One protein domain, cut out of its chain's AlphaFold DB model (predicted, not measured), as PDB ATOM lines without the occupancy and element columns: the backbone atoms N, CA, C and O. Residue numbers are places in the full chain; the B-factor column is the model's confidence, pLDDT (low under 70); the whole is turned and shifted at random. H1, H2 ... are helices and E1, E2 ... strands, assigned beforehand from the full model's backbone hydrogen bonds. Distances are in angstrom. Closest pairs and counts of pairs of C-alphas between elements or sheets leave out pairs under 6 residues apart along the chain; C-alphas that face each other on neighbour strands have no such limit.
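AT A GLANCE: This is residues 49 to 157 of the 158 residues of an uncharacterized protein of Nitrosomonas communis (UniProt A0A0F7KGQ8). A long, narrow, twisted ribbon of three strands makes the long axis, with one helix, H1, packed slantwise over one face and the other face bare. The long loop of residues 64 to 75 extends the ribbon, and residues 150 to 157, mostly from H2, stick out. The 109 printed residues hold three named strands, then two named helices, in the order E1 E2 E3 H1 H2; the sheet E1 - E2 - E3 is antiparallel and the class is mixed, helices and strands. The whole is loose, with a radius of gyration of the C-alphas of 18.1 A and spans of 67 by 31 by 19 A.

HOW THE PARTS SIT: E1, residues 49 to 63, and E2, residues 76 to 90, form a hairpin at 173 degrees, with N 51 and O 87 at 2.8 A. E3, residues 96 to 110, forms a hairpin with E2 at 170 degrees, with N 86 and O 100 at 2.8 A, and completes a meander, each strand the antiparallel neighbour of the one before. H1, residues 117 to 135, is on the sheet at a height of 5.6 A, two layers, over E2 and E3 and slantwise to the strands, at 34 degrees to E3 on the local plane. The closest C-alphas of E3 and H1 are those of Ala 102 and Ala 125, 5.2 A apart. H2, residues 145 to 155, is not on the sheet; it is close to H1 but not clearly touching, with the C-alphas of Gly 128 and Asn 146 closest at 7.5 A, at a steep tilt of 63 degrees, opposite ways. In H1 and H2 every O i to N i+4 pair is within hydrogen-bond range.

IN THESE COORDINATES: E1 starts at C-alpha 49 (177.500, 182.509, 139.045) and is 42.7 A long, E2 45.5 A, E3 41.3 A. H1 is 27.4 A long; H2, 15.2 A, ends at C-alpha 155 (180.317, 169.865, 171.580).

THE WHOLE: The C-alphas of Val 69 and Ser 93, the farthest apart, are 67.0 A apart. The printed part has no cut, and the link E1 to E2 is long. The pLDDT is under 70 at residues 63 to 76, 108 to 116 and 138 to 157.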
ATOM      1  N   VAL A  49     178.669 183.394 139.024       92.62
ATOM      2  CA  VAL A  49     177.500 182.509 139.045       92.62
ATOM      3  C   VAL A  49     177.925 181.136 139.538       92.62
ATOM      4  O   VAL A  49     178.926 180.577 139.093       92.62
ATOM      5  N   LEU A  50     177.145 180.604 140.475       91.56
ATOM      6  CA  LEU A  50     177.316 179.266 141.016       91.56
ATOM      7  C   LEU A  50     176.399 178.301 140.257       91.56
ATOM      8  O   LEU A  50     175.187 178.507 140.207       91.56
ATOM      9  N   GLN A  51     176.967 177.240 139.698       90.50
ATOM     10  CA  GLN A  51     176.245 176.206 138.970       90.50
ATOM     11  C   GLN A  51     176.336 174.877 139.737       90.50
ATOM     12  O   GLN A  51     177.319 174.144 139.581       90.50
ATOM     13  N   PRO A  52     175.346 174.555 140.589       89.81
ATOM     14  CA  PRO A  52     175.239 173.237 141.199       89.81
ATOM     15  C   PRO A  52     174.711 172.217 140.186       89.81
ATOM     16  O   PRO A  52     173.830 172.518 139.380       89.81
ATOM     17  N   ARG A  53     175.206 170.982 140.263       87.00
ATOM     18  CA  ARG A  53     174.713 169.857 139.467       87.00
ATOM     19  C   ARG A  53     174.614 168.599 140.308       87.00
ATOM     20  O   ARG A  53     175.609 168.095 140.823       87.00
ATOM     21  N   LEU A  54     173.405 168.055 140.382       87.81
ATOM     22  CA  LEU A  54     173.147 166.760 140.994       87.81
ATOM     23  C   LEU A  54     173.532 165.658 140.004       87.81
ATOM     24  O   LEU A  54     172.888 165.491 138.972       87.81
ATOM     25  N   ALA A  55     174.616 164.944 140.297       84.44
ATOM     26  CA  ALA A  55     175.097 163.848 139.463       84.44
ATOM     27  C   ALA A  55     174.392 162.530 139.804       84.44
ATOM     28  O   ALA A  55     174.139 161.719 138.917       84.44
ATOM     29  N   TYR A  56     174.086 162.311 141.083       81.62
ATOM     30  CA  TYR A  56     173.402 161.111 141.543       81.62
ATOM     31  C   TYR A  56     172.686 161.359 142.866       81.62
ATOM     32  O   TYR A  56     173.204 162.057 143.739       81.62
ATOM     33  N   ILE A  57     171.514 160.750 143.016       87.06
ATOM     34  CA  ILE A  57     170.796 160.659 144.280       87.06
ATOM     35  C   ILE A  57     170.122 159.293 144.360       87.06
ATOM     36  O   ILE A  57     169.474 158.859 143.408       87.06
ATOM     37  N   SER A  58     170.265 158.614 145.491       83.25
ATOM     38  CA  SER A  58     169.480 157.424 145.792       83.25
ATOM     39  C   SER A  58     169.121 157.366 147.261       83.25
ATOM     40  O   SER A  58     169.838 157.870 148.126       83.25
ATOM     41  N   GLN A  59     167.974 156.752 147.527       81.62
ATOM     42  CA  GLN A  59     167.542 156.387 148.861       81.62
ATOM     43  C   GLN A  59     167.156 154.920 148.844       81.62
ATOM     44  O   GLN A  59     166.492 154.454 147.918       81.62
ATOM     45  N   THR A  60     167.571 154.186 149.861       78.75
ATOM     46  CA  THR A  60     167.172 152.796 150.048       78.75
ATOM     47  C   THR A  60     166.655 152.625 151.462       78.75
ATOM     48  O   THR A  60     167.196 153.189 152.413       78.75
ATOM     49  N   MET A  61     165.576 151.861 151.588       72.44
ATOM     50  CA  MET A  61     164.979 151.489 152.858       72.44
ATOM     51  C   MET A  61     164.900 149.969 152.906       72.44
ATOM     52  O   MET A  61     164.452 149.342 151.948       72.44
ATOM     53  N   THR A  62     165.380 149.385 153.995       70.44
ATOM     54  CA  THR A  62     165.322 147.945 154.226       70.44
ATOM     55  C   THR A  62     164.652 147.693 155.566       70.44
ATOM     56  O   THR A  62     165.157 148.107 156.614       70.44
ATOM     57  N   ASP A  63     163.512 147.012 155.510       65.75
ATOM     58  CA  ASP A  63     162.785 146.531 156.679       65.75
ATOM     59  C   ASP A  63     163.513 145.307 157.249       65.75
ATOM     60  O   ASP A  63     163.848 144.377 156.514       65.75
ATOM     61  N   ARG A  64     163.832 145.319 158.552       60.34
ATOM     62  CA  ARG A  64     164.564 144.211 159.196       60.34
ATOM     63  C   ARG A  64     163.677 143.221 159.948       60.34
ATOM     64  O   ARG A  64     164.126 142.107 160.198       60.34
ATOM     65  N   LEU A  65     162.458 143.602 160.334       57.59
ATOM     66  CA  LEU A  65     161.572 142.773 161.156       57.59
ATOM     67  C   LEU A  65     160.115 142.908 160.698       57.59
ATOM     68  O   LEU A  65     159.419 143.817 161.142       57.59
ATOM     69  N   ASP A  66     159.658 141.960 159.881       52.00
ATOM     70  CA  ASP A  66     158.235 141.685 159.673       52.00
ATOM     71  C   ASP A  66     157.837 140.531 160.598       52.00
ATOM     72  O   ASP A  66     158.084 139.359 160.308       52.00
ATOM     73  N   ALA A  67     157.256 140.838 161.760       53.88
ATOM     74  CA  ALA A  67     156.616 139.805 162.566       53.88
ATOM     75  C   ALA A  67     155.239 139.496 161.942       53.88
ATOM     76  O   ALA A  67     154.382 140.379 161.944       53.88
ATOM     77  N   PRO A  68     154.958 138.263 161.471       55.78
ATOM     78  CA  PRO A  68     153.718 137.927 160.754       55.78
ATOM     79  C   PRO A  68     152.431 138.027 161.599       55.78
ATOM     80  O   PRO A  68     151.353 137.696 161.113       55.78
ATOM     81  N   VAL A  69     152.519 138.471 162.859       58.94
ATOM     82  CA  VAL A  69     151.409 138.480 163.826       58.94
ATOM     83  C   VAL A  69     151.230 139.825 164.551       58.94
ATOM     84  O   VAL A  69     150.295 139.967 165.336       58.94
ATOM     85  N   THR A  70     152.067 140.838 164.283       55.09
ATOM     86  CA  THR A  70     151.967 142.160 164.938       55.09
ATOM     87  C   THR A  70     152.394 143.287 163.994       55.09
ATOM     88  O   THR A  70     153.491 143.210 163.451       55.09
ATOM     89  N   PRO A  71     151.607 144.370 163.840       52.34
ATOM     90  CA  PRO A  71     151.900 145.469 162.917       52.34
ATOM     91  C   PRO A  71     152.888 146.486 163.520       52.34
ATOM     92  O   PRO A  71     152.672 147.692 163.440       52.34
ATOM     93  N   PHE A  72     153.952 146.019 164.176       52.53
ATOM     94  CA  PHE A  72     155.003 146.894 164.694       52.53
ATOM     95  C   PHE A  72     156.238 146.776 163.804       52.53
ATOM     96  O   PHE A  72     156.896 145.740 163.783       52.53
ATOM     97  N   VAL A  73     156.557 147.850 163.080       54.69
ATOM     98  CA  VAL A  73     157.842 148.021 162.387       54.69
ATOM     99  C   VAL A  73     158.877 148.374 163.455       54.69
ATOM    100  O   VAL A  73     158.840 149.476 163.994       54.69
ATOM    101  N   ILE A  74     159.756 147.439 163.825       58.44
ATOM    102  CA  ILE A  74     160.645 147.645 164.989       58.44
ATOM    103  C   ILE A  74     162.001 148.251 164.590       58.44
ATOM    104  O   ILE A  74     162.617 148.936 165.404       58.44
ATOM    105  N   LEU A  75     162.468 148.075 163.347       62.53
ATOM    106  CA  LEU A  75     163.740 148.659 162.908       62.53
ATOM    107  C   LEU A  75     163.838 148.749 161.377       62.53
ATOM    108  O   LEU A  75     163.802 147.726 160.691       62.53
ATOM    109  N   GLN A  76     163.998 149.967 160.851       65.31
ATOM    110  CA  GLN A  76     164.296 150.218 159.437       65.31
ATOM    111  C   GLN A  76     165.717 150.751 159.288       65.31
ATOM    112  O   GLN A  76     166.074 151.762 159.898       65.31
ATOM    113  N   THR A  77     166.514 150.109 158.431       70.12
ATOM    114  CA  THR A  77     167.772 150.697 157.961       70.12
ATOM    115  C   THR A  77     167.467 151.551 156.741       70.12
ATOM    116  O   THR A  77     166.902 151.071 155.756       70.12
ATOM    117  N   ARG A  78     167.839 152.828 156.799       73.62
ATOM    118  CA  ARG A  78     167.700 153.765 155.687       73.62
ATOM    119  C   ARG A  78     169.080 154.261 155.284       73.62
ATOM    120  O   ARG A  78     169.892 154.620 156.135       73.62
ATOM    121  N   SER A  79     169.341 154.285 153.985       78.12
ATOM    122  CA  SER A  79     170.547 154.867 153.409       78.12
ATOM    123  C   SER A  79     170.185 155.902 152.351       78.12
ATOM    124  O   SER A  79     169.200 155.758 151.626       78.12
ATOM    125  N   ALA A  80     170.977 156.964 152.275       82.00
ATOM    126  CA  ALA A  80     170.916 157.950 151.212       82.00
ATOM    127  C   ALA A  80     172.321 158.199 150.673       82.00
ATOM    128  O   ALA A  80     173.250 158.451 151.441       82.00
ATOM    129  N   VAL A  81     172.462 158.139 149.352       82.81
ATOM    130  CA  VAL A  81     173.700 158.462 148.644       82.81
ATOM    131  C   VAL A  81     173.440 159.674 147.769       82.81
ATOM    132  O   VAL A  81     172.435 159.732 147.059       82.81
ATOM    133  N   MET A  82     174.348 160.642 147.800       85.00
ATOM    134  CA  MET A  82     174.270 161.825 146.955       85.00
ATOM    135  C   MET A  82     175.636 162.185 146.397       85.00
ATOM    136  O   MET A  82     176.598 162.314 147.150       85.00
ATOM    137  N   ARG A  83     175.686 162.421 145.085       87.06
ATOM    138  CA  ARG A  83     176.842 162.979 144.388       87.06
ATOM    139  C   ARG A  83     176.461 164.322 143.783       87.06
ATOM    140  O   ARG A  83     175.577 164.395 142.927       87.06
ATOM    141  N   LEU A  84     177.136 165.371 144.227       89.44
ATOM    142  CA  LEU A  84     176.898 166.747 143.812       89.44
ATOM    143  C   LEU A  84     178.206 167.320 143.257       89.44
ATOM    144  O   LEU A  84     179.279 167.055 143.794       89.44
ATOM    145  N   SER A  85     178.123 168.096 142.183       89.19
ATOM    146  CA  SER A  85     179.223 168.934 141.714       89.19
ATOM    147  C   SER A  85     178.818 170.398 141.715       89.19
ATOM    148  O   SER A  85     177.640 170.745 141.609       89.19
ATOM    149  N   LEU A  86     179.808 171.263 141.879       91.06
ATOM    150  CA  LEU A  86     179.640 172.697 141.974       91.06
ATOM    151  C   LEU A  86     180.700 173.377 141.123       91.06
ATOM    152  O   LEU A  86     181.879 173.040 141.208       91.06
ATOM    153  N   GLN A  87     180.281 174.337 140.310       92.25
ATOM    154  CA  GLN A  87     181.182 175.162 139.516       92.25
ATOM    155  C   GLN A  87     180.900 176.636 139.782       92.25
ATOM    156  O   GLN A  87     179.743 177.047 139.871       92.25
ATOM    157  N   LEU A  88     181.956 177.429 139.902       94.12
ATOM    158  CA  LEU A  88     181.893 178.881 139.976       94.12
ATOM    159  C   LEU A  88     182.396 179.446 138.652       94.12
ATOM    160  O   LEU A  88     183.515 179.145 138.238       94.12
ATOM    161  N   TRP A  89     181.586 180.276 138.015       94.94
ATOM    162  CA  TRP A  89     181.881 180.878 136.721       94.94
ATOM    163  C   TRP A  89     182.031 182.385 136.859       94.94
ATOM    164  O   TRP A  89     181.240 183.016 137.562       94.94
ATOM    165  N   ASP A  90     183.023 182.963 136.184       96.25
ATOM    166  CA  ASP A  90     183.137 184.413 136.019       96.25
ATOM    167  C   ASP A  90     182.270 184.843 134.831       96.25
ATOM    168  O   ASP A  90     182.454 184.385 133.701       96.25
ATOM    169  N   THR A  91     181.301 185.720 135.083       96.56
ATOM    170  CA  THR A  91     180.363 186.181 134.057       96.56
ATOM    171  C   THR A  91     181.010 187.117 133.048       96.56
ATOM    172  O   THR A  91     180.448 187.315 131.980       96.56
ATOM    173  N   ILE A  92     182.185 187.680 133.339       95.31
ATOM    174  CA  ILE A  92     182.913 188.588 132.452       95.31
ATOM    175  C   ILE A  92     183.760 187.793 131.461       95.31
ATOM    176  O   ILE A  92     183.670 188.031 130.255       95.31
ATOM    177  N   SER A  93     184.584 186.855 131.934       94.75
ATOM    178  CA  SER A  93     185.407 186.031 131.036       94.75
ATOM    179  C   SER A  93     184.596 184.913 130.378       94.75
ATOM    180  O   SER A  93     184.860 184.565 129.229       94.75
ATOM    181  N   GLY A  94     183.563 184.412 131.062       92.38
ATOM    182  CA  GLY A  94     182.843 183.203 130.677       92.38
ATOM    183  C   GLY A  94     183.569 181.919 131.073       92.38
ATOM    184  O   GLY A  94     183.199 180.852 130.592       92.38
ATOM    185  N   GLU A  95     184.609 182.007 131.904       93.12
ATOM    186  CA  GLU A  95     185.430 180.864 132.300       93.12
ATOM    187  C   GLU A  95     184.999 180.302 133.666       93.12
ATOM    188  O   GLU A  95     184.638 181.069 134.571       93.12
ATOM    189  N   PRO A  96     185.070 178.973 133.860       91.56
ATOM    190  CA  PRO A  96     184.941 178.376 135.179       91.56
ATOM    191  C   PRO A  96     186.202 178.700 135.992       91.56
ATOM    192  O   PRO A  96     187.302 178.265 135.662       91.56
ATOM    193  N   VAL A  97     186.045 179.468 137.069       93.81
ATOM    194  CA  VAL A  97     187.155 179.908 137.932       93.81
ATOM    195  C   VAL A  97     187.407 178.967 139.108       93.81
ATOM    196  O   VAL A  97     188.460 179.038 139.741       93.81
ATOM    197  N   TRP A  98     186.449 178.094 139.421       93.12
ATOM    198  CA  TRP A  98     186.584 177.075 140.458       93.12
ATOM    199  C   TRP A  98     185.571 175.945 140.253       93.12
ATOM    200  O   TRP A  98     184.473 176.167 139.738       93.12
ATOM    201  N   SER A  99     185.918 174.737 140.688       89.75
ATOM    202  CA  SER A  99     184.997 173.605 140.740       89.75
ATOM    203  C   SER A  99     185.323 172.673 141.904       89.75
ATOM    204  O   SER A  99     186.478 172.571 142.309       89.75
ATOM    205  N   SER A 100     184.308 171.989 142.434       88.81
ATOM    206  CA  SER A 100     184.464 170.845 143.338       88.81
ATOM    207  C   SER A 100     183.339 169.835 143.111       88.81
ATOM    208  O   SER A 100     182.285 170.157 142.558       88.81
ATOM    209  N   ALA A 101     183.576 168.591 143.504       87.38
ATOM    210  CA  ALA A 101     182.569 167.548 143.559       87.38
ATOM    211  C   ALA A 101     182.700 166.799 144.881       87.38
ATOM    212  O   ALA A 101     183.810 166.538 145.339       87.38
ATOM    213  N   ALA A 102     181.562 166.440 145.463       85.25
ATOM    214  CA  ALA A 102     181.499 165.693 146.705       85.25
ATOM    215  C   ALA A 102     180.473 164.565 146.604       85.25
ATOM    216  O   ALA A 102     179.391 164.713 146.025       85.25
ATOM    217  N   GLU A 103     180.824 163.437 147.211       84.81
ATOM    218  CA  GLU A 103     179.915 162.332 147.470       84.81
ATOM    219  C   GLU A 103     179.665 162.229 148.971       84.81
ATOM    220  O   GLU A 103     180.580 162.346 149.786       84.81
ATOM    221  N   SER A 104     178.407 162.019 149.333       83.69
ATOM    222  CA  SER A 104     177.987 161.816 150.711       83.69
ATOM    223  C   SER A 104     177.127 160.570 150.807       83.69
ATOM    224  O   SER A 104     176.286 160.306 149.942       83.69
ATOM    225  N   VAL A 105     177.353 159.814 151.874       81.19
ATOM    226  CA  VAL A 105     176.582 158.626 152.213       81.19
ATOM    227  C   VAL A 105     176.130 158.790 153.651       81.19
ATOM    228  O   VAL A 105     176.956 158.905 154.553       81.19
ATOM    229  N   VAL A 106     174.819 158.812 153.863       78.44
ATOM    230  CA  VAL A 106     174.222 158.838 155.197       78.44
ATOM    231  C   VAL A 106     173.481 157.530 155.395       78.44
ATOM    232  O   VAL A 106     172.648 157.153 154.572       78.44
ATOM    233  N   VAL A 107     173.789 156.834 156.484       75.88
ATOM    234  CA  VAL A 107     173.104 155.610 156.903       75.88
ATOM    235  C   VAL A 107     172.582 155.839 158.310       75.88
ATOM    236  O   VAL A 107     173.322 156.306 159.172       75.88
ATOM    237  N   GLY A 108     171.314 155.520 158.542       68.62
ATOM    238  CA  GLY A 108     170.714 155.599 159.866       68.62
ATOM    239  C   GLY A 108     169.722 154.477 160.109       68.62
ATOM    240  O   GLY A 108     169.072 153.973 159.190       68.62
ATOM    241  N   GLU A 109     169.608 154.100 161.375       63.88
ATOM    242  CA  GLU A 109     168.562 153.217 161.868       63.88
ATOM    243  C   GLU A 109     167.496 154.090 162.524       63.88
ATOM    244  O   GLU A 109     167.797 154.891 163.408       63.88
ATOM    245  N   THR A 110     166.254 153.981 162.061       61.25
ATOM    246  CA  THR A 110     165.143 154.741 162.637       61.25
ATOM    247  C   THR A 110     164.018 153.799 163.040       61.25
ATOM    248  O   THR A 110     163.648 152.890 162.296       61.25
ATOM    249  N   ALA A 111     163.471 154.039 164.231       55.62
ATOM    250  CA  ALA A 111     162.191 153.480 164.671       55.62
ATOM    251  C   ALA A 111     161.001 154.372 164.246       55.62
ATOM    252  O   ALA A 111     159.846 154.024 164.464       55.62
ATOM    253  N   SER A 112     161.285 155.542 163.659       54.78
ATOM    254  CA  SER A 112     160.326 156.568 163.239       54.78
ATOM    255  C   SER A 112     160.226 156.647 161.712       54.78
ATOM    256  O   SER A 112     161.221 156.516 160.998       54.78
ATOM    257  N   LEU A 113     159.026 156.942 161.205       53.66
ATOM    258  CA  LEU A 113     158.741 157.115 159.778       53.66
ATOM    259  C   LEU A 113     159.380 158.374 159.146       53.66
ATOM    260  O   LEU A 113     159.227 158.566 157.941       53.66
ATOM    261  N   GLU A 114     160.126 159.207 159.880       57.34
ATOM    262  CA  GLU A 114     160.597 160.515 159.387       57.34
ATOM    263  C   GLU A 114     161.479 160.463 158.109       57.34
ATOM    264  O   GLU A 114     162.516 159.793 158.080       57.34
ATOM    265  N   PRO A 115     161.116 161.193 157.034       56.44
ATOM    266  CA  PRO A 115     161.752 161.085 155.711       56.44
ATOM    267  C   PRO A 115     163.033 161.939 155.500       56.44
ATOM    268  O   PRO A 115     163.268 162.443 154.404       56.44
ATOM    269  N   MET A 116     163.901 162.128 156.503       60.31
ATOM    270  CA  MET A 116     164.886 163.235 156.486       60.31
ATOM    271  C   MET A 116     166.275 163.000 155.828       60.31
ATOM    272  O   MET A 116     167.010 163.967 155.638       60.31
ATOM    273  N   PHE A 117     166.632 161.794 155.368       72.69
ATOM    274  CA  PHE A 117     168.026 161.461 154.979       72.69
ATOM    275  C   PHE A 117     168.627 162.234 153.787       72.69
ATOM    276  O   PHE A 117     169.833 162.480 153.763       72.69
ATOM    277  N   ILE A 118     167.826 162.650 152.797       77.50
ATOM    278  CA  ILE A 118     168.348 163.410 151.639       77.50
ATOM    279  C   ILE A 118     168.916 164.760 152.067       77.50
ATOM    280  O   ILE A 118     169.926 165.204 151.525       77.50
ATOM    281  N   LYS A 119     168.269 165.420 153.033       81.06
ATOM    282  CA  LYS A 119     168.691 166.738 153.508       81.06
ATOM    283  C   LYS A 119     170.061 166.663 154.173       81.06
ATOM    284  O   LYS A 119     170.872 167.567 153.984       81.06
ATOM    285  N   ASP A 120     170.317 165.591 154.911       82.44
ATOM    286  CA  ASP A 120     171.581 165.395 155.614       82.44
ATOM    287  C   ASP A 120     172.709 165.040 154.643       82.44
ATOM    288  O   ASP A 120     173.780 165.641 154.719       82.44
ATOM    289  N   ALA A 121     172.442 164.181 153.653       83.69
ATOM    290  CA  ALA A 121     173.383 163.916 152.564       83.69
ATOM    291  C   ALA A 121     173.705 165.205 151.776       83.69
ATOM    292  O   ALA A 121     174.869 165.566 151.607       83.69
ATOM    293  N   ALA A 122     172.686 165.988 151.395       86.50
ATOM    294  CA  ALA A 122     172.881 167.273 150.720       86.50
ATOM    295  C   ALA A 122     173.718 168.249 151.554       86.50
ATOM    296  O   ALA A 122     174.632 168.888 151.029       86.50
ATOM    297  N   ARG A 123     173.428 168.358 152.856       87.50
ATOM    298  CA  ARG A 123     174.164 169.227 153.780       87.50
ATOM    299  C   ARG A 123     175.626 168.800 153.898       87.50
ATOM    300  O   ARG A 123     176.492 169.671 153.852       87.50
ATOM    301  N   ALA A 124     175.899 167.502 154.017       86.25
ATOM    302  CA  ALA A 124     177.257 166.973 154.103       86.25
ATOM    303  C   ALA A 124     178.051 167.240 152.813       86.25
ATOM    304  O   ALA A 124     179.147 167.800 152.872       86.25
ATOM    305  N   ALA A 125     177.478 166.924 151.646       87.50
ATOM    306  CA  ALA A 125     178.127 167.162 150.357       87.50
ATOM    307  C   ALA A 125     178.384 168.658 150.107       87.50
ATOM    308  O   ALA A 125     179.495 169.056 149.758       87.50
ATOM    309  N   PHE A 126     177.373 169.507 150.315       89.50
ATOM    310  CA  PHE A 126     177.503 170.947 150.092       89.50
ATOM    311  C   PHE A 126     178.475 171.599 151.080       89.50
ATOM    312  O   PHE A 126     179.275 172.443 150.683       89.50
ATOM    313  N   GLY A 127     178.457 171.171 152.347       89.25
ATOM    314  CA  GLY A 127     179.390 171.638 153.371       89.25
ATOM    315  C   GLY A 127     180.852 171.402 152.986       89.25
ATOM    316  O   GLY A 127     181.645 172.341 153.032       89.25
ATOM    317  N   GLY A 128     181.193 170.192 152.526       86.44
ATOM    318  CA  GLY A 128     182.543 169.870 152.046       86.44
ATOM    319  C   GLY A 128     182.989 170.758 150.880       86.44
ATOM    320  O   GLY A 128     184.069 171.345 150.917       86.44
ATOM    321  N   MET A 129     182.110 170.969 149.898       89.00
ATOM    322  CA  MET A 129     182.416 171.819 148.742       89.00
ATOM    323  C   MET A 129     182.586 173.301 149.096       89.00
ATOM    324  O   MET A 129     183.406 173.987 148.488       89.00
ATOM    325  N   LEU A 130     181.855 173.819 150.088       89.94
ATOM    326  CA  LEU A 130     182.076 175.185 150.573       89.94
ATOM    327  C   LEU A 130     183.428 175.324 151.280       89.94
ATOM    328  O   LEU A 130     184.106 176.337 151.107       89.94
ATOM    329  N   VAL A 131     183.848 174.315 152.046       89.25
ATOM    330  CA  VAL A 131     185.189 174.294 152.654       89.25
ATOM    331  C   VAL A 131     186.267 174.266 151.570       89.25
ATOM    332  O   VAL A 131     187.248 175.008 151.660       89.25
ATOM    333  N   ASP A 132     186.078 173.475 150.517       86.50
ATOM    334  CA  ASP A 132     186.983 173.461 149.367       86.50
ATOM    335  C   ASP A 132     187.080 174.832 148.698       86.50
ATOM    336  O   ASP A 132     188.183 175.308 148.438       86.50
ATOM    337  N   LEU A 133     185.945 175.507 148.493       87.75
ATOM    338  CA  LEU A 133     185.908 176.850 147.918       87.75
ATOM    339  C   LEU A 133     186.705 177.843 148.772       87.75
ATOM    340  O   LEU A 133     187.553 178.574 148.253       87.75
ATOM    341  N   LEU A 134     186.481 177.841 150.089       88.69
ATOM    342  CA  LEU A 134     187.177 178.721 151.033       88.69
ATOM    343  C   LEU A 134     188.680 178.425 151.114       88.69
ATOM    344  O   LEU A 134     189.481 179.333 151.333       88.69
ATOM    345  N   THR A 135     189.072 177.168 150.913       87.44
ATOM    346  CA  THR A 135     190.476 176.728 150.943       87.44
ATOM    347  C   THR A 135     191.130 176.671 149.559       87.44
ATOM    348  O   THR A 135     192.296 176.285 149.460       87.44
ATOM    349  N   LYS A 136     190.417 177.085 148.499       83.50
ATOM    350  CA  LYS A 136     190.832 177.011 147.084       83.50
ATOM    351  C   LYS A 136     191.233 175.601 146.627       83.50
ATOM    352  O   LYS A 136     192.059 175.446 145.730       83.50
ATOM    353  N   LYS A 137     190.653 174.570 147.237       78.31
ATOM    354  CA  LYS A 137     190.782 173.174 146.808       78.31
ATOM    355  C   LYS A 137     189.710 172.855 145.778       78.31
ATOM    356  O   LYS A 137     188.665 173.493 145.765       78.31
ATOM    357  N   THR A 138     189.972 171.884 144.915       67.06
ATOM    358  CA  THR A 138     189.080 171.528 143.797       67.06
ATOM    359  C   THR A 138     188.440 170.146 143.940       67.06
ATOM    360  O   THR A 138     187.749 169.678 143.039       67.06
ATOM    361  N   SER A 139     188.689 169.465 145.060       54.62
ATOM    362  CA  SER A 139     188.138 168.148 145.360       54.62
ATOM    363  C   SER A 139     188.241 167.871 146.855       54.62
ATOM    364  O   SER A 139     189.322 168.003 147.442       54.62
ATOM    365  N   SER A 140     187.134 167.420 147.437       53.31
ATOM    366  CA  SER A 140     187.106 166.747 148.723       53.31
ATOM    367  C   SER A 140     186.655 165.305 148.494       53.31
ATOM    368  O   SER A 140     185.469 164.986 148.466       53.31
ATOM    369  N   GLU A 141     187.623 164.388 148.393       49.56
ATOM    370  CA  GLU A 141     187.392 163.054 148.952       49.56
ATOM    371  C   GLU A 141     187.033 163.233 150.432       49.56
ATOM    372  O   GLU A 141     187.526 164.175 151.051       49.56
ATOM    373  N   TYR A 142     186.174 162.369 150.984       43.41
ATOM    374  CA  TYR A 142     185.711 162.391 152.377       43.41
ATOM    375  C   TYR A 142     186.899 162.610 153.340       43.41
ATOM    376  O   TYR A 142     187.606 161.682 153.728       43.41
ATOM    377  N   SER A 143     187.187 163.874 153.657       42.38
ATOM    378  CA  SER A 143     188.457 164.290 154.249       42.38
ATOM    379  C   SER A 143     188.223 164.677 155.695       42.38
ATOM    380  O   SER A 143     187.180 165.222 156.055       42.38
ATOM    381  N   ARG A 144     189.229 164.392 156.523       43.12
ATOM    382  CA  ARG A 144     189.274 164.417 157.998       43.12
ATOM    383  C   ARG A 144     188.699 165.677 158.680       43.12
ATOM    384  O   ARG A 144     188.495 165.665 159.887       43.12
ATOM    385  N   LEU A 145     188.409 166.739 157.929       49.53
ATOM    386  CA  LEU A 145     187.713 167.942 158.389       49.53
ATOM    387  C   LEU A 145     186.230 167.707 158.709       49.53
ATOM    388  O   LEU A 145     185.711 168.383 159.591       49.53
ATOM    389  N   ASN A 146     185.564 166.728 158.089       50.47
ATOM    390  CA  ASN A 146     184.184 166.387 158.463       50.47
ATOM    391  C   ASN A 146     184.120 165.830 159.892       50.47
ATOM    392  O   ASN A 146     183.261 166.237 160.659       50.47
ATOM    393  N   HIS A 147     185.117 165.041 160.310       52.03
ATOM    394  CA  HIS A 147     185.246 164.606 161.705       52.03
ATOM    395  C   HIS A 147     185.468 165.792 162.667       52.03
ATOM    396  O   HIS A 147     185.029 165.752 163.814       52.03
ATOM    397  N   PHE A 148     186.137 166.859 162.214       50.88
ATOM    398  CA  PHE A 148     186.316 168.082 163.001       50.88
ATOM    399  C   PHE A 148     185.009 168.889 163.104       50.88
ATOM    400  O   PHE A 148     184.626 169.308 164.193       50.88
ATOM    401  N   LEU A 149     184.271 169.056 162.004       52.25
ATOM    402  CA  LEU A 149     182.975 169.742 162.013       52.25
ATOM    403  C   LEU A 149     181.915 168.966 162.811       52.25
ATOM    404  O   LEU A 149     181.183 169.575 163.589       52.25
ATOM    405  N   ASP A 150     181.895 167.637 162.703       54.66
ATOM    406  CA  ASP A 150     181.033 166.772 163.512       54.66
ATOM    407  C   ASP A 150     181.389 166.865 165.003       54.66
ATOM    408  O   ASP A 150     180.490 166.933 165.843       54.66
ATOM    409  N   SER A 151     182.682 166.970 165.348       50.25
ATOM    410  CA  SER A 151     183.093 167.196 166.742       50.25
ATOM    411  C   SER A 151     182.623 168.546 167.294       50.25
ATOM    412  O   SER A 151     182.168 168.600 168.432       50.25
ATOM    413  N   LEU A 152     182.615 169.610 166.482       45.09
ATOM    414  CA  LEU A 152     182.128 170.932 166.899       45.09
ATOM    415  C   LEU A 152     180.598 170.987 167.041       45.09
ATOM    416  O   LEU A 152     180.073 171.739 167.863       45.09
ATOM    417  N   ILE A 153     179.867 170.192 166.257       49.00
ATOM    418  CA  ILE A 153     178.405 170.073 166.368       49.00
ATOM    419  C   ILE A 153     178.021 169.243 167.602       49.00
ATOM    420  O   ILE A 153     177.051 169.584 168.281       49.00
ATOM    421  N   GLN A 154     178.787 168.198 167.938       53.47
ATOM    422  CA  GLN A 154     178.566 167.420 169.162       53.47
ATOM    423  C   GLN A 154     178.905 168.199 170.439       53.47
ATOM    424  O   GLN A 154     178.210 168.042 171.439       53.47
ATOM    425  N   GLU A 155     179.914 169.072 170.410       43.69
ATOM    426  CA  GLU A 155     180.317 169.865 171.580       43.69
ATOM    427  C   GLU A 155     179.275 170.927 171.969       43.69
ATOM    428  O   GLU A 155     179.157 171.285 173.135       43.69
ATOM    429  N   LYS A 156     178.454 171.386 171.014       38.38
ATOM    430  CA  LYS A 156     177.399 172.384 171.260       38.38
ATOM    431  C   LYS A 156     176.103 171.799 171.852       38.38
ATOM    432  O   LYS A 156     175.232 172.560 172.258       38.38
ATOM    433  N   ASN A 157     175.967 170.470 171.886       43.47
ATOM    434  CA  ASN A 157     174.793 169.755 172.409       43.47
ATOM    435  C   ASN A 157     175.064 169.049 173.756       43.47
ATOM    436  O   ASN A 157     174.327 168.134 174.131       43.47
TER     437      ASN A 157